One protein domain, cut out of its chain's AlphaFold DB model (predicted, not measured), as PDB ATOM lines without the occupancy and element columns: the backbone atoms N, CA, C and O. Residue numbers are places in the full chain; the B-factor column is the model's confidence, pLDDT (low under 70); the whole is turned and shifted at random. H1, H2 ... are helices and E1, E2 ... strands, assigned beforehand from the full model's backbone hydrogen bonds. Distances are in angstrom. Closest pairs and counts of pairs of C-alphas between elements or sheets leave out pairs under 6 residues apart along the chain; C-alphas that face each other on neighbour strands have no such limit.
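This is residues 5 to 127 of the 134 residues of the protein "Transposable element Tcb1 transposase" of Camponotus floridanus (UniProt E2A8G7). This is a loose, open frame with two distant ends: at one, a twisted sheet of E2, E4 and E5 with H4 grazing it; at the other, a small sheet of E1 and E3 with H1 beyond it. Residues 63 to 70 and 75 to 94 join the two ends as stretches with no named element, and the path through H2 and H3 makes another side around a hollow; residues 29 to 34 and 36 to 41 of H2 stick out. The printed part has 123 residues with four named helices and five named strands, in the order H1, E1, H2, H3, E2, E3, E4, E5, H4; both sheets are antiparallel, the larger in the order E2, E4, E5, and the class is mixed, helices and strands. The whole is loose, with a radius of gyration of the C-alphas of 20.0 A and spans of 61 by 44 by 27 A.

Start with H1, residues 5 to 13, and E1, residues 17 to 20: their closest C-alphas, those of Leu 11 and Arg 17, are 7.1 A apart. Look next at E3, residues 71 to 74, antiparallel to E1 at 133 degrees, with N 19 and O 72 within hydrogen-bond range at 2.8 A. H2, residues 29 to 41, and H3, residues 47 to 50, are apart. E2, residues 55 to 62, and E4, residues 95 to 102, are antiparallel at 161 degrees, with N 61 and O 96 at 2.8 A and N 55 and O 102 at 2.9 A, within hydrogen-bond range. E4 and E5, residues 111 to 113, form a hairpin at 143 degrees, with N 113 and O 97 within range at 2.8 A. H4, residues 119 to 127, only grazes this sheet with its residues 121 to 126; the closest C-alphas of E5 and H4, those of Val 111 and Ile 126, are 7.9 A apart. No helix touches another helix. Every O i to N i+4 pair is within hydrogen-bond range in H1, H2 and H4; H3 is too short for such a pair.

Find C-alpha 5 at (-46.858, 119.093, 11.739); from there H1 runs 12.2 A. H2 begins at C-alpha 29, (-55.482, 83.382, 23.329), and runs 18.4 A. E2 spans 22.2 A and E4 22.1 A. H4, 10.3 A long, ends at C-alpha 127, (-29.721, 65.312, 23.174).

The C-alphas of Thr 6 and Asp 124, the two farthest apart, are 61.9 A apart. The printed part has no cut, and the link from E3 to E4, 20 residues, is long. Look along it for residues 85 to 86, which pair in parallel with residues 22 to 23. The mean pLDDT of the printed part is 87.6; residues 64 to 68 and 87 to 93 are under 70.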
ATOM      1  N   SER A   5     -46.728 118.592  10.368       91.06
ATOM      2  CA  SER A   5     -46.858 119.093  11.739       91.06
ATOM      3  C   SER A   5     -48.294 118.959  12.233       91.06
ATOM      4  O   SER A   5     -48.488 118.415  13.319       91.06
ATOM      5  N   THR A   6     -49.285 119.328  11.417       92.88
ATOM      6  CA  THR A   6     -50.705 119.159  11.753       92.88
ATOM      7  C   THR A   6     -51.033 117.693  12.034       92.88
ATOM      8  O   THR A   6     -51.607 117.388  13.075       92.88
ATOM      9  N   ILE A   7     -50.577 116.764  11.186       90.94
ATOM     10  CA  ILE A   7     -50.780 115.319  11.403       90.94
ATOM     11  C   ILE A   7     -50.143 114.864  12.726       90.94
ATOM     12  O   ILE A   7     -50.774 114.165  13.517       90.94
ATOM     13  N   ARG A   8     -48.899 115.274  13.008       90.88
ATOM     14  CA  ARG A   8     -48.199 114.878  14.240       90.88
ATOM     15  C   ARG A   8     -48.873 115.427  15.498       90.88
ATOM     16  O   ARG A   8     -48.905 114.724  16.505       90.88
ATOM     17  N   ASN A   9     -49.385 116.653  15.446       93.56
ATOM     18  CA  ASN A   9     -50.088 117.269  16.568       93.56
ATOM     19  C   ASN A   9     -51.402 116.537  16.847       93.56
ATOM     20  O   ASN A   9     -51.596 116.096  17.974       93.56
ATOM     21  N   ARG A  10     -52.207 116.251  15.813       95.31
ATOM     22  CA  ARG A  10     -53.433 115.444  15.954       95.31
ATOM     23  C   ARG A  10     -53.165 114.045  16.516       95.31
ATOM     24  O   ARG A  10     -53.884 113.578  17.393       95.31
ATOM     25  N   LEU A  11     -52.094 113.382  16.073       93.06
ATOM     26  CA  LEU A  11     -51.693 112.085  16.634       93.06
ATOM     27  C   LEU A  11     -51.300 112.193  18.115       93.06
ATOM     28  O   LEU A  11     -51.656 111.322  18.906       93.06
ATOM     29  N   ARG A  12     -50.588 113.259  18.502       92.38
ATOM     30  CA  ARG A  12     -50.215 113.509  19.902       92.38
ATOM     31  C   ARG A  12     -51.429 113.815  20.775       92.38
ATOM     32  O   ARG A  12     -51.489 113.270  21.872       92.38
ATOM     33  N   GLU A  13     -52.373 114.619  20.285       93.94
ATOM     34  CA  GLU A  13     -53.668 114.881  20.934       93.94
ATOM     35  C   GLU A  13     -54.418 113.565  21.205       93.94
ATOM     36  O   GLU A  13     -54.921 113.355  22.301       93.94
ATOM     37  N   ALA A  14     -54.380 112.615  20.264       93.44
ATOM     38  CA  ALA A  14     -54.964 111.278  20.427       93.44
ATOM     39  C   ALA A  14     -54.145 110.308  21.319       93.44
ATOM     40  O   ALA A  14     -54.486 109.122  21.444       93.44
ATOM     41  N   GLY A  15     -53.037 110.770  21.915       93.50
ATOM     42  CA  GLY A  15     -52.140 109.976  22.764       93.50
ATOM     43  C   GLY A  15     -51.183 109.044  22.007       93.50
ATOM     44  O   GLY A  15     -50.476 108.240  22.624       93.50
ATOM     45  N   LEU A  16     -51.125 109.135  20.677       93.56
ATOM     46  CA  LEU A  16     -50.288 108.290  19.831       93.56
ATOM     47  C   LEU A  16     -48.892 108.891  19.668       93.56
ATOM     48  O   LEU A  16     -48.706 110.054  19.306       93.56
ATOM     49  N   ARG A  17     -47.868 108.065  19.893       93.56
ATOM     50  CA  ARG A  17     -46.468 108.437  19.653       93.56
ATOM     51  C   ARG A  17     -45.783 107.383  18.797       93.56
ATOM     52  O   ARG A  17     -46.044 106.192  18.949       93.56
ATOM     53  N   ALA A  18     -44.865 107.821  17.940       91.75
ATOM     54  CA  ALA A  18     -44.005 106.924  17.183       91.75
ATOM     55  C   ALA A  18     -43.052 106.197  18.143       91.75
ATOM     56  O   ALA A  18     -42.171 106.801  18.759       91.75
ATOM     57  N   ARG A  19     -43.227 104.886  18.284       91.00
ATOM     58  CA  ARG A  19     -42.432 104.018  19.160       91.00
ATOM     59  C   ARG A  19     -41.907 102.836  18.360       91.00
ATOM     60  O   ARG A  19     -42.478 102.465  17.344       91.00
ATOM     61  N   THR A  20     -40.806 102.244  18.801       88.81
ATOM     62  CA  THR A  20     -40.289 101.025  18.172       88.81
ATOM     63  C   THR A  20     -41.280  99.881  18.382       88.81
ATOM     64  O   THR A  20     -41.752  99.678  19.508       88.81
ATOM     65  N   ALA A  21     -41.606  99.167  17.302       85.81
ATOM     66  CA  ALA A  21     -42.414  97.954  17.369       85.81
ATOM     67  C   ALA A  21     -41.705  96.887  18.213       85.81
ATOM     68  O   ALA A  21     -40.479  96.747  18.148       85.81
ATOM     69  N   ALA A  22     -42.466  96.127  19.000       86.06
ATOM     70  CA  ALA A  22     -41.916  94.936  19.635       86.06
ATOM     71  C   ALA A  22     -41.618  93.886  18.553       86.06
ATOM     72  O   ALA A  22     -42.330  93.800  17.554       86.06
ATOM     73  N   ARG A  23     -40.552  93.105  18.737       81.94
ATOM     74  CA  ARG A  23     -40.262  91.929  17.910       81.94
ATOM     75  C   ARG A  23     -40.685  90.697  18.697       81.94
ATOM     76  O   ARG A  23     -40.394  90.622  19.887       81.94
ATOM     77  N   GLY A  24     -41.362  89.767  18.043       77.88
ATOM     78  CA  GLY A  24     -41.760  88.510  18.662       77.88
ATOM     79  C   GLY A  24     -42.861  87.800  17.881       77.88
ATOM     80  O   GLY A  24     -43.416  88.376  16.941       77.88
ATOM     81  N   PRO A  25     -43.178  86.553  18.254       78.81
ATOM     82  CA  PRO A  25     -44.321  85.850  17.697       78.81
ATOM     83  C   PRO A  25     -45.624  86.522  18.141       78.81
ATOM     84  O   PRO A  25     -45.744  87.013  19.268       78.81
ATOM     85  N   MET A  26     -46.626  86.513  17.264       81.31
ATOM     86  CA  MET A  26     -47.984  86.873  17.662       81.31
ATOM     87  C   MET A  26     -48.533  85.785  18.593       81.31
ATOM     88  O   MET A  26     -48.495  84.595  18.279       81.31
ATOM     89  N   MET A  27     -49.029  86.184  19.764       84.00
ATOM     90  CA  MET A  27     -49.600  85.256  20.742       84.00
ATOM     91  C   MET A  27     -51.107  85.169  20.545       84.00
ATOM     92  O   MET A  27     -51.789  86.184  20.645       84.00
ATOM     93  N   ASN A  28     -51.635  83.972  20.285       88.81
ATOM     94  CA  ASN A  28     -53.079  83.738  20.327       88.81
ATOM     95  C   ASN A  28     -53.558  83.569  21.786       88.81
ATOM     96  O   ASN A  28     -52.755  83.459  22.718       88.81
ATOM     97  N   VAL A  29     -54.877  83.518  21.990       91.69
ATOM     98  CA  VAL A  29     -55.482  83.382  23.329       91.69
ATOM     99  C   VAL A  29     -54.999  82.119  24.055       91.69
ATOM    100  O   VAL A  29     -54.749  82.166  25.261       91.69
ATOM    101  N   ARG A  30     -54.805  81.007  23.333       95.12
ATOM    102  CA  ARG A  30     -54.287  79.749  23.896       95.12
ATOM    103  C   ARG A  30     -52.867  79.927  24.440       95.12
ATOM    104  O   ARG A  30     -52.607  79.521  25.569       95.12
ATOM    105  N   HIS A  31     -51.980  80.577  23.686       91.62
ATOM    106  CA  HIS A  31     -50.611  80.873  24.118       91.62
ATOM    107  C   HIS A  31     -50.605  81.773  25.358       91.62
ATOM    108  O   HIS A  31     -49.870  81.501  26.302       91.62
ATOM    109  N   CYS A  32     -51.451  82.810  25.392       91.06
ATOM    110  CA  CYS A  32     -51.560  83.699  26.552       91.06
ATOM    111  C   CYS A  32     -51.988  82.941  27.817       91.06
ATOM    112  O   CYS A  32     -51.373  83.114  28.869       91.06
ATOM    113  N   ARG A  33     -53.003  82.071  27.715       96.38
ATOM    114  CA  ARG A  33     -53.468  81.244  28.841       96.38
ATOM    115  C   ARG A  33     -52.385  80.285  29.330       96.38
ATOM    116  O   ARG A  33     -52.127  80.246  30.528       96.38
ATOM    117  N   ALA A  34     -51.722  79.573  28.417       96.25
ATOM    118  CA  ALA A  34     -50.662  78.628  28.766       96.25
ATOM    119  C   ALA A  34     -49.476  79.320  29.459       96.25
ATOM    120  O   ALA A  34     -49.019  78.866  30.503       96.25
ATOM    121  N   ARG A  35     -49.028  80.469  28.934       94.19
ATOM    122  CA  ARG A  35     -47.943  81.254  29.547       94.19
ATOM    123  C   ARG A  35     -48.312  81.772  30.935       94.19
ATOM    124  O   ARG A  35     -47.466  81.765  31.820       94.19
ATOM    125  N   LEU A  36     -49.555  82.220  31.127       95.94
ATOM    126  CA  LEU A  36     -50.027  82.680  32.434       95.94
ATOM    127  C   LEU A  36     -50.115  81.528  33.444       95.94
ATOM    128  O   LEU A  36     -49.742  81.719  34.596       95.94
ATOM    129  N   ALA A  37     -50.593  80.355  33.022       98.06
ATOM    130  CA  ALA A  37     -50.639  79.165  33.868       98.06
ATOM    131  C   ALA A  37     -49.230  78.750  34.315       98.06
ATOM    132  O   ALA A  37     -48.985  78.665  35.514       98.06
ATOM    133  N   TYR A  38     -48.292  78.637  33.369       96.75
ATOM    134  CA  TYR A  38     -46.888  78.338  33.658       96.75
ATOM    135  C   TYR A  38     -46.275  79.350  34.639       96.75
ATOM    136  O   TYR A  38     -45.682  78.966  35.644       96.75
ATOM    137  N   ALA A  39     -46.480  80.652  34.402       96.81
ATOM    138  CA  ALA A  39     -45.966  81.701  35.280       96.81
ATOM    139  C   ALA A  39     -46.548  81.630  36.700       96.81
ATOM    140  O   ALA A  39     -45.826  81.886  37.656       96.81
ATOM    141  N   ARG A  40     -47.835  81.289  36.848       97.94
ATOM    142  CA  ARG A  40     -48.479  81.120  38.162       97.94
ATOM    143  C   ARG A  40     -47.961  79.892  38.900       97.94
ATOM    144  O   ARG A  40     -47.720  79.978  40.095       97.94
ATOM    145  N   GLU A  41     -47.776  78.784  38.194       97.44
ATOM    146  CA  GLU A  41     -47.245  77.540  38.758       97.44
ATOM    147  C   GLU A  41     -45.812  77.717  39.287       97.44
ATOM    148  O   GLU A  41     -45.475  77.215  40.355       97.44
ATOM    149  N   HIS A  42     -44.998  78.512  38.589       96.38
ATOM    150  CA  HIS A  42     -43.585  78.710  38.914       96.38
ATOM    151  C   HIS A  42     -43.313  80.023  39.674       96.38
ATOM    152  O   HIS A  42     -42.158  80.363  39.921       96.38
ATOM    153  N   VAL A  43     -44.347  80.780  40.074       96.81
ATOM    154  CA  VAL A  43     -44.183  82.118  40.691       96.81
ATOM    155  C   VAL A  43     -43.424  82.073  42.020       96.81
ATOM    156  O   VAL A  43     -42.713  83.014  42.360       96.81
ATOM    157  N   ASN A  44     -43.562  80.968  42.755       96.88
ATOM    158  CA  ASN A  44     -42.952  80.765  44.069       96.88
ATOM    159  C   ASN A  44     -41.677  79.910  44.013       96.88
ATOM    160  O   ASN A  44     -41.142  79.555  45.067       96.88
ATOM    161  N   TRP A  45     -41.195  79.559  42.814       96.88
ATOM    162  CA  TRP A  45     -39.931  78.844  42.667       96.88
ATOM    163  C   TRP A  45     -38.776  79.693  43.193       96.88
ATOM    164  O   TRP A  45     -38.601  80.858  42.831       96.88
ATOM    165  N   ARG A  46     -37.971  79.085  44.058       95.12
ATOM    166  CA  ARG A  46     -36.753  79.666  44.619       95.12
ATOM    167  C   ARG A  46     -35.583  79.396  43.677       95.12
ATOM    168  O   ARG A  46     -35.661  78.546  42.798       95.12
ATOM    169  N   MET A  47     -34.456  80.075  43.897       92.25
ATOM    170  CA  MET A  47     -33.240  79.857  43.095       92.25
ATOM    171  C   MET A  47     -32.841  78.378  43.022       92.25
ATOM    172  O   MET A  47     -32.613  77.880  41.934       92.25
ATOM    173  N   ARG A  48     -32.894  77.646  44.142       92.75
ATOM    174  CA  ARG A  48     -32.607  76.199  44.177       92.75
ATOM    175  C   ARG A  48     -33.476  75.354  43.235       92.75
ATOM    176  O   ARG A  48     -33.037  74.297  42.807       92.75
ATOM    177  N   ASP A  49     -34.700  75.794  42.951       93.56
ATOM    178  CA  ASP A  49     -35.603  75.073  42.054       93.56
ATOM    179  C   ASP A  49     -35.163  75.312  40.597       93.56
ATOM    180  O   ASP A  49     -35.152  74.390  39.784       93.56
ATOM    181  N   TRP A  50     -34.673  76.522  40.297       93.31
ATOM    182  CA  TRP A  50     -34.063  76.877  39.011       93.31
ATOM    183  C   TRP A  50     -32.675  76.263  38.785       93.31
ATOM    184  O   TRP A  50     -32.290  76.076  37.633       93.31
ATOM    185  N   ASP A  51     -31.935  75.919  39.843       91.44
ATOM    186  CA  ASP A  51     -30.598  75.305  39.741       91.44
ATOM    187  C   ASP A  51     -30.622  73.967  38.989       91.44
ATOM    188  O   ASP A  51     -29.636  73.606  38.347       91.44
ATOM    189  N   ASN A  52     -31.763  73.276  39.010       89.12
ATOM    190  CA  ASN A  52     -31.962  71.994  38.338       89.12
ATOM    191  C   ASN A  52     -32.507  72.136  36.904       89.12
ATOM    192  O   ASN A  52     -32.831  71.134  36.267       89.12
ATOM    193  N   VAL A  53     -32.640  73.362  36.386       92.44
ATOM    194  CA  VAL A  53     -33.171  73.620  35.043       92.44
ATOM    195  C   VAL A  53     -32.036  73.884  34.058       92.44
ATOM    196  O   VAL A  53     -31.267  74.835  34.199       92.44
ATOM    197  N   LEU A  54     -31.978  73.067  33.005       93.12
ATOM    198  CA  LEU A  54     -31.193  73.350  31.807       93.12
ATOM    199  C   LEU A  54     -32.088  74.056  30.783       93.12
ATOM    200  O   LEU A  54     -33.010  73.455  30.236       93.12
ATOM    201  N   PHE A  55     -31.802  75.322  30.498       94.56
ATOM    202  CA  PHE A  55     -32.433  76.037  29.395       94.56
ATOM    203  C   PHE A  55     -31.676  75.733  28.110       94.56
ATOM    204  O   PHE A  55     -30.470  75.947  28.052       94.56
ATOM    205  N   SER A  56     -32.364  75.279  27.071       94.62
ATOM    206  CA  SER A  56     -31.773  75.056  25.750       94.62
ATOM    207  C   SER A  56     -32.590  75.749  24.676       94.62
ATOM    208  O   SER A  56     -33.815  75.805  24.790       94.62
ATOM    209  N   ASP A  57     -31.928  76.233  23.633       93.50
ATOM    210  CA  ASP A  57     -32.603  76.812  22.472       93.50
ATOM    211  C   ASP A  57     -31.722  76.708  21.221       93.50
ATOM    212  O   ASP A  57     -30.488  76.625  21.303       93.50
ATOM    213  N   GLU A  58     -32.361  76.760  20.058       92.12
ATOM    214  CA  GLU A  58     -31.708  76.953  18.772       92.12
ATOM    215  C   GLU A  58     -31.751  78.426  18.372       92.12
ATOM    216  O   GLU A  58     -32.802  79.063  18.314       92.12
ATOM    217  N   SER A  59     -30.601  78.976  17.986       87.56
ATOM    218  CA  SER A  59     -30.523  80.337  17.461       87.56
ATOM    219  C   SER A  59     -29.922  80.358  16.065       87.56
ATOM    220  O   SER A  59     -28.942  79.677  15.764       87.56
ATOM    221  N   ARG A  60     -30.511  81.175  15.189       84.94
ATOM    222  CA  ARG A  60     -30.025  81.408  13.825       84.94
ATOM    223  C   ARG A  60     -29.300  82.747  13.766       84.94
ATOM    224  O   ARG A  60     -29.929  83.806  13.800       84.94
ATOM    225  N   PHE A  61     -27.987  82.702  13.581       82.81
ATOM    226  CA  PHE A  61     -27.147  83.871  13.349       82.81
ATOM    227  C   PHE A  61     -27.044  84.131  11.846       82.81
ATOM    228  O   PHE A  61     -26.534  83.305  11.093       82.81
ATOM    229  N   CYS A  62     -27.578  85.262  11.390       79.88
ATOM    230  CA  CYS A  62     -27.552  85.650   9.978       79.88
ATOM    231  C   CYS A  62     -26.337  86.540   9.697       79.88
ATOM    232  O   CYS A  62     -26.038  87.422  10.498       79.88
ATOM    233  N   LEU A  63     -25.678  86.342   8.549       76.06
ATOM    234  CA  LEU A  63     -24.514  87.147   8.140       76.06
ATOM    235  C   LEU A  63     -24.883  88.610   7.860       76.06
ATOM    236  O   LEU A  63     -24.087  89.513   8.096       76.06
ATOM    237  N   TYR A  64     -26.117  88.844   7.412       68.25
ATOM    238  CA  TYR A  64     -26.662  90.175   7.180       68.25
ATOM    239  C   TYR A  64     -27.945  90.360   7.999       68.25
ATOM    240  O   TYR A  64     -28.873  89.552   7.930       68.25
ATOM    241  N   GLY A  65     -27.999  91.432   8.791       62.94
ATOM    242  CA  GLY A  65     -29.157  91.799   9.604       62.94
ATOM    243  C   GLY A  65     -29.964  92.933   8.974       62.94
ATOM    244  O   GLY A  65     -29.415  93.954   8.567       62.94
ATOM    245  N   ASN A  66     -31.295  92.808   8.934       58.41
ATOM    246  CA  ASN A  66     -32.151  93.973   8.703       58.41
ATOM    247  C   ASN A  66     -32.316  94.741  10.026       58.41
ATOM    248  O   ASN A  66     -33.268  94.526  10.789       58.41
ATOM    249  N   ASP A  67     -31.390  95.661  10.287       62.16
ATOM    250  CA  ASP A  67     -31.373  96.511  11.485       62.16
ATOM    251  C   ASP A  67     -32.516  97.526  11.542       62.16
ATOM    252  O   ASP A  67     -32.687  98.246  12.531       62.16
ATOM    253  N   ARG A  68     -33.379  97.566  10.520       67.06
ATOM    254  CA  ARG A  68     -34.524  98.468  10.512       67.06
ATOM    255  C   ARG A  68     -35.455  98.112  11.673       67.06
ATOM    256  O   ARG A  68     -36.046  97.026  11.756       67.06
ATOM    257  N   ARG A  69     -35.573  99.059  12.602       74.94
ATOM    258  CA  ARG A  69     -36.514  99.067  13.725       74.94
ATOM    259  C   ARG A  69     -37.740  99.880  13.302       74.94
ATOM    260  O   ARG A  69     -37.736 101.097  13.496       74.94
ATOM    261  N   PRO A  70     -38.768  99.260  12.688       81.06
ATOM    262  CA  PRO A  70     -39.929 100.009  12.240       81.06
ATOM    263  C   PRO A  70     -40.603 100.687  13.427       81.06
ATOM    264  O   PRO A  70     -40.675 100.148  14.540       81.06
ATOM    265  N   ARG A  71     -41.060 101.909  13.174       87.19
ATOM    266  CA  ARG A  71     -41.816 102.702  14.134       87.19
ATOM    267  C   ARG A  71     -43.301 102.439  13.906       87.19
ATOM    268  O   ARG A  71     -43.764 102.468  12.775       87.19
ATOM    269  N   VAL A  72     -44.025 102.222  14.994       89.62
ATOM    270  CA  VAL A  72     -45.486 102.132  15.039       89.62
ATOM    271  C   VAL A  72     -46.016 103.286  15.881       89.62
ATOM    272  O   VAL A  72     -45.387 103.684  16.866       89.62
ATOM    273  N   TRP A  73     -47.155 103.847  15.493       91.06
ATOM    274  CA  TRP A  73     -47.847 104.859  16.285       91.06
ATOM    275  C   TRP A  73     -48.758 104.152  17.279       91.06
ATOM    276  O   TRP A  73     -49.719 103.508  16.875       91.06
ATOM    277  N   ARG A  74     -48.429 104.230  18.570       93.06
ATOM    278  CA  ARG A  74     -49.184 103.551  19.634       93.06
ATOM    279  C   ARG A  74     -49.170 104.334  20.939       93.06
ATOM    280  O   ARG A  74     -48.273 105.163  21.164       93.06
ATOM    281  N   ARG A  75     -50.119 104.028  21.819       93.88
ATOM    282  CA  ARG A  75     -50.179 104.566  23.180       93.88
ATOM    283  C   ARG A  75     -49.180 103.857  24.097       93.88
ATOM    284  O   ARG A  75     -48.497 102.888  23.733       93.88
ATOM    285  N   GLN A  76     -49.031 104.391  25.305       89.31
ATOM    286  CA  GLN A  76     -48.331 103.697  26.387       89.31
ATOM    287  C   GLN A  76     -49.135 102.450  26.800       89.31
ATOM    288  O   GLN A  76     -50.346 102.422  26.640       89.31
ATOM    289  N   GLY A  77     -48.464 101.384  27.243       89.44
ATOM    290  CA  GLY A  77     -49.114 100.104  27.576       89.44
ATOM    291  C   GLY A  77     -49.350  99.167  26.383       89.44
ATOM    292  O   GLY A  77     -49.187  97.962  26.510       89.44
ATOM    293  N   GLU A  78     -49.564  99.691  25.175       90.00
ATOM    294  CA  GLU A  78     -49.889  98.874  23.988       90.00
ATOM    295  C   GLU A  78     -48.675  98.147  23.359       90.00
ATOM    296  O   GLU A  78     -48.719  97.727  22.208       90.00
ATOM    297  N   ARG A  79     -47.539  98.006  24.063       87.75
ATOM    298  CA  ARG A  79     -46.281  97.497  23.463       87.75
ATOM    299  C   ARG A  79     -46.415  96.102  22.861       87.75
ATOM    300  O   ARG A  79     -45.792  95.849  21.836       87.75
ATOM    301  N   TYR A  80     -47.185  95.239  23.511       86.00
ATOM    302  CA  TYR A  80     -47.362  93.838  23.134       86.00
ATOM    303  C   TYR A  80     -48.762  93.551  22.582       86.00
ATOM    304  O   TYR A  80     -49.164  92.394  22.503       86.00
ATOM    305  N   SER A  81     -49.508  94.591  22.194       86.00
ATOM    306  CA  SER A  81     -50.725  94.379  21.410       86.00
ATOM    307  C   SER A  81     -50.348  93.783  20.056       86.00
ATOM    308  O   SER A  81     -49.364  94.210  19.447       86.00
ATOM    309  N   GLN A  82     -51.133  92.813  19.581       81.25
ATOM    310  CA  GLN A  82     -50.872  92.088  18.331       81.25
ATOM    311  C   GLN A  82     -50.662  93.039  17.143       81.25
ATOM    312  O   GLN A  82     -49.769  92.814  16.330       81.25
ATOM    313  N   ASN A  83     -51.387  94.160  17.116       83.69
ATOM    314  CA  ASN A  83     -51.314  95.174  16.059       83.69
ATOM    315  C   ASN A  83     -49.968  95.923  16.001       83.69
ATOM    316  O   ASN A  83     -49.679  96.608  15.023       83.69
ATOM    317  N   PHE A  84     -49.143  95.827  17.050       84.62
ATOM    318  CA  PHE A  84     -47.886  96.571  17.195       84.62
ATOM    319  C   PHE A  84     -46.654  95.669  17.357       84.62
ATOM    320  O   PHE A  84     -45.551  96.167  17.627       84.62
ATOM    321  N   ILE A  85     -46.831  94.356  17.179       83.19
ATOM    322  CA  ILE A  85     -45.752  93.370  17.141       83.19
ATOM    323  C   ILE A  85     -45.374  93.118  15.685       83.19
ATOM    324  O   ILE A  85     -46.211  92.793  14.848       83.19
ATOM    325  N   ARG A  86     -44.081  93.233  15.388       80.88
ATOM    326  CA  ARG A  86     -43.524  92.804  14.110       80.88
ATOM    327  C   ARG A  86     -43.120  91.326  14.198       80.88
ATOM    328  O   ARG A  86     -42.259  91.009  15.029       80.88
ATOM    329  N   PRO A  87     -43.636  90.463  13.303       69.62
ATOM    330  CA  PRO A  87     -43.131  89.108  13.142       69.62
ATOM    331  C   PRO A  87     -41.654  89.116  12.746       69.62
ATOM    332  O   PRO A  87     -41.197  89.958  11.964       69.62
ATOM    333  N   VAL A  88     -40.901  88.162  13.280       69.94
ATOM    334  CA  VAL A  88     -39.531  87.909  12.838       69.94
ATOM    335  C   VAL A  88     -39.619  87.151  11.511       69.94
ATOM    336  O   VAL A  88     -40.162  86.054  11.468       69.94
ATOM    337  N   ALA A  89     -39.158  87.763  10.419       60.22
ATOM    338  CA  ALA A  89     -39.134  87.129   9.102       60.22
ATOM    339  C   ALA A  89     -37.859  86.290   8.924       60.22
ATOM    340  O   ALA A  89     -36.795  86.685   9.406       60.22
ATOM    341  N   ALA A  90     -37.962  85.175   8.196       58.25
ATOM    342  CA  ALA A  90     -36.808  84.393   7.758       58.25
ATOM    343  C   ALA A  90     -35.999  85.174   6.702       58.25
ATOM    344  O   ALA A  90     -36.571  85.869   5.862       58.25
ATOM    345  N   TYR A  91     -34.667  85.096   6.767       63.16
ATOM    346  CA  TYR A  91     -33.744  85.838   5.898       63.16
ATOM    347  C   TYR A  91     -32.901  84.891   5.032       63.16
ATOM    348  O   TYR A  91     -32.421  83.885   5.547       63.16
ATOM    349  N   ASN A  92     -32.665  85.237   3.759       61.53
ATOM    350  CA  ASN A  92     -32.057  84.352   2.747       61.53
ATOM    351  C   ASN A  92     -30.566  84.617   2.434       61.53
ATOM    352  O   ASN A  92     -30.016  83.963   1.558       61.53
ATOM    353  N   GLY A  93     -29.881  85.535   3.123       67.19
ATOM    354  CA  GLY A  93     -28.477  85.890   2.828       67.19
ATOM    355  C   GLY A  93     -27.421  85.085   3.595       67.19
ATOM    356  O   GLY A  93     -26.411  85.647   4.003       67.19
ATOM    357  N   GLY A  94     -27.670  83.795   3.836       76.00
ATOM    358  CA  GLY A  94     -26.774  82.922   4.601       76.00
ATOM    359  C   GLY A  94     -26.901  83.079   6.123       76.00
ATOM    360  O   GLY A  94     -27.104  84.168   6.669       76.00
ATOM    361  N   SER A  95     -26.817  81.955   6.831       81.69
ATOM    362  CA  SER A  95     -26.913  81.912   8.290       81.69
ATOM    363  C   SER A  95     -26.266  80.660   8.853       81.69
ATOM    364  O   SER A  95     -26.307  79.618   8.204       81.69
ATOM    365  N   VAL A  96     -25.820  80.732  10.101       87.25
ATOM    366  CA  VAL A  96     -25.446  79.565  10.897       87.25
ATOM    367  C   VAL A  96     -26.520  79.332  11.953       87.25
ATOM    368  O   VAL A  96     -26.895  80.254  12.679       87.25
ATOM    369  N   MET A  97     -27.034  78.108  12.020       89.31
ATOM    370  CA  MET A  97     -27.872  77.664  13.129       89.31
ATOM    371  C   MET A  97     -26.970  77.059  14.199       89.31
ATOM    372  O   MET A  97     -26.063  76.287  13.892       89.31
ATOM    373  N   VAL A  98     -27.204  77.427  15.450       92.69
ATOM    374  CA  VAL A  98     -26.490  76.871  16.595       92.69
ATOM    375  C   VAL A  98     -27.473  76.405  17.651       92.69
ATOM    376  O   VAL A  98     -28.562  76.964  17.768       92.69
ATOM    377  N   TRP A  99     -27.060  75.424  18.438       94.69
ATOM    378  CA  TRP A  99     -27.752  74.972  19.635       94.69
ATOM    379  C   TRP A  99     -26.822  75.091  20.842       94.69
ATOM    380  O   TRP A  99     -25.617  74.838  20.732       94.69
ATOM    381  N   ALA A 100     -27.372  75.470  21.991       95.06
ATOM    382  CA  ALA A 100     -26.682  75.380  23.272       95.06
ATOM    383  C   ALA A 100     -27.678  75.229  24.423       95.06
ATOM    384  O   ALA A 100     -28.800  75.733  24.361       95.06
ATOM    385  N   GLY A 101     -27.218  74.587  25.494       95.00
ATOM    386  CA  GLY A 101     -27.856  74.557  26.801       95.00
ATOM    387  C   GLY A 101     -27.079  75.384  27.829       95.00
ATOM    388  O   GLY A 101     -25.845  75.389  27.832       95.00
ATOM    389  N   VAL A 102     -27.792  76.067  28.718       94.56
ATOM    390  CA  VAL A 102     -27.252  76.848  29.836       94.56
ATOM    391  C   VAL A 102     -28.074  76.561  31.090       94.56
ATOM    392  O   VAL A 102     -29.302  76.605  31.066       94.56
ATOM    393  N   SER A 103     -27.391  76.267  32.187       92.94
ATOM    394  CA  SER A 103     -27.960  76.173  33.533       92.94
ATOM    395  C   SER A 103     -27.397  77.309  34.396       92.94
ATOM    396  O   SER A 103     -26.631  78.149  33.914       92.94
ATOM    397  N   ARG A 104     -27.734  77.355  35.691       91.25
ATOM    398  CA  ARG A 104     -27.141  78.362  36.586       91.25
ATOM    399  C   ARG A 104     -25.621  78.217  36.715       91.25
ATOM    400  O   ARG A 104     -24.927  79.218  36.881       91.25
ATOM    401  N   THR A 105     -25.110  76.991  36.686       90.62
ATOM    402  CA  THR A 105     -23.716  76.683  37.045       90.62
ATOM    403  C   THR A 105     -22.882  76.192  35.869       90.62
ATOM    404  O   THR A 105     -21.657  76.161  35.965       90.62
ATOM    405  N   SER A 106     -23.511  75.818  34.755       90.31
ATOM    406  CA  SER A 106     -22.831  75.194  33.625       90.31
ATOM    407  C   SER A 106     -23.452  75.579  32.285       90.31
ATOM    408  O   SER A 106     -24.526  76.176  32.193       90.31
ATOM    409  N   ARG A 107     -22.747  75.231  31.211       93.69
ATOM    410  CA  ARG A 107     -23.233  75.343  29.837       93.69
ATOM    411  C   ARG A 107     -22.725  74.174  29.012       93.69
ATOM    412  O   ARG A 107     -21.631  73.670  29.268       93.69
ATOM    413  N   THR A 108     -23.477  73.794  27.992       93.88
ATOM    414  CA  THR A 108     -23.004  72.847  26.982       93.88
ATOM    415  C   THR A 108     -21.998  73.531  26.045       93.88
ATOM    416  O   THR A 108     -21.885  74.768  26.015       93.88
ATOM    417  N   PRO A 109     -21.269  72.760  25.223       93.81
ATOM    418  CA  PRO A 109     -20.647  73.300  24.023       93.81
ATOM    419  C   PRO A 109     -21.682  73.999  23.130       93.81
ATOM    420  O   PRO A 109     -22.863  73.641  23.132       93.81
ATOM    421  N   LEU A 110     -21.225  74.984  22.355       93.88
ATOM    422  CA  LEU A 110     -22.029  75.598  21.301       93.88
ATOM    423  C   LEU A 110     -21.949  74.709  20.058       93.88
ATOM    424  O   LEU A 110     -20.882  74.572  19.459       93.88
ATOM    425  N   VAL A 111     -23.067  74.096  19.682       93.69
ATOM    426  CA  VAL A 111     -23.125  73.107  18.603       93.69
ATOM    427  C   VAL A 111     -23.584  73.784  17.323       93.69
ATOM    428  O   VAL A 111     -24.670  74.353  17.277       93.69
ATOM    429  N   ILE A 112     -22.771  73.719  16.267       92.81
ATOM    430  CA  ILE A 112     -23.155  74.219  14.942       92.81
ATOM    431  C   ILE A 112     -24.032  73.175  14.249       92.81
ATOM    432  O   ILE A 112     -23.580  72.072  13.944       92.81
ATOM    433  N   VAL A 113     -25.269  73.554  13.943       90.06
ATOM    434  CA  VAL A 113     -26.234  72.722  13.226       90.06
ATOM    435  C   VAL A 113     -26.133  73.052  11.736       90.06
ATOM    436  O   VAL A 113     -26.531  74.128  11.292       90.06
ATOM    437  N   ARG A 114     -25.530  72.141  10.963       81.38
ATOM    438  CA  ARG A 114     -25.192  72.383   9.546       81.38
ATOM    439  C   ARG A 114     -26.372  72.246   8.580       81.38
ATOM    440  O   ARG A 114     -26.345  72.859   7.522       81.38
ATOM    441  N   ASP A 115     -27.413  71.512   8.962       79.12
ATOM    442  CA  ASP A 115     -28.572  71.218   8.113       79.12
ATOM    443  C   ASP A 115     -29.886  71.426   8.875       79.12
ATOM    444  O   ASP A 115     -29.894  71.718  10.068       79.12
ATOM    445  N   ASN A 116     -31.018  71.170   8.219       80.00
ATOM    446  CA  ASN A 116     -32.307  71.111   8.898       80.00
ATOM    447  C   ASN A 116     -32.309  70.057  10.020       80.00
ATOM    448  O   ASN A 116     -32.051  68.867   9.800       80.00
ATOM    449  N   LEU A 117     -32.652  70.512  11.223       84.38
ATOM    450  CA  LEU A 117     -32.798  69.684  12.409       84.38
ATOM    451  C   LEU A 117     -34.183  69.030  12.393       84.38
ATOM    452  O   LEU A 117     -35.206  69.706  12.458       84.38
ATOM    453  N   ASN A 118     -34.219  67.706  12.272       89.69
ATOM    454  CA  ASN A 118     -35.437  66.919  12.463       89.69
ATOM    455  C   ASN A 118     -35.398  66.217  13.827       89.69
ATOM    456  O   ASN A 118     -34.352  66.174  14.475       89.69
ATOM    457  N   ALA A 119     -36.522  65.636  14.252       91.38
ATOM    458  CA  ALA A 119     -36.631  65.007  15.568       91.38
ATOM    459  C   ALA A 119     -35.553  63.935  15.816       91.38
ATOM    460  O   ALA A 119     -34.946  63.901  16.885       91.38
ATOM    461  N   ARG A 120     -35.262  63.086  14.819       92.31
ATOM    462  CA  ARG A 120     -34.264  62.019  14.970       92.31
ATOM    463  C   ARG A 120     -32.854  62.576  15.129       92.31
ATOM    464  O   ARG A 120     -32.125  62.148  16.018       92.31
ATOM    465  N   ARG A 121     -32.487  63.561  14.309       90.44
ATOM    466  CA  ARG A 121     -31.194  64.246  14.408       90.44
ATOM    467  C   ARG A 121     -31.066  65.032  15.699       90.44
ATOM    468  O   ARG A 121     -29.985  65.048  16.261       90.44
ATOM    469  N   TYR A 122     -32.144  65.640  16.185       91.50
ATOM    470  CA  TYR A 122     -32.129  66.302  17.483       91.50
ATOM    471  C   TYR A 122     -31.764  65.313  18.593       91.50
ATOM    472  O   TYR A 122     -30.865  65.565  19.386       91.50
ATOM    473  N   ILE A 123     -32.376  64.129  18.592       91.50
ATOM    474  CA  ILE A 123     -32.041  63.082  19.563       91.50
ATOM    475  C   ILE A 123     -30.583  62.629  19.409       91.50
ATOM    476  O   ILE A 123     -29.837  62.622  20.387       91.50
ATOM    477  N   ASP A 124     -30.176  62.254  18.198       91.19
ATOM    478  CA  ASP A 124     -28.884  61.600  17.962       91.19
ATOM    479  C   ASP A 124     -27.693  62.568  18.015       91.19
ATOM    480  O   ASP A 124     -26.620  62.189  18.473       91.19
ATOM    481  N   GLN A 125     -27.869  63.807  17.547       89.81
ATOM    482  CA  GLN A 125     -26.796  64.796  17.384       89.81
ATOM    483  C   GLN A 125     -26.785  65.855  18.490       89.81
ATOM    484  O   GLN A 125     -25.751  66.490  18.668       89.81
ATOM    485  N   ILE A 126     -27.894  66.062  19.215       91.25
ATOM    486  CA  ILE A 126     -27.998  67.096  20.258       91.25
ATOM    487  C   ILE A 126     -28.235  66.493  21.644       91.25
ATOM    488  O   ILE A 126     -27.408  66.662  22.539       91.25
ATOM    489  N   LEU A 127     -29.337  65.767  21.838       91.19
ATOM    490  CA  LEU A 127     -29.721  65.312  23.174       91.19
ATOM    491  C   LEU A 127     -28.776  64.239  23.712       91.19
ATOM    492  O   LEU A 127     -28.217  64.412  24.786       91.19
TER     493      LEU A 127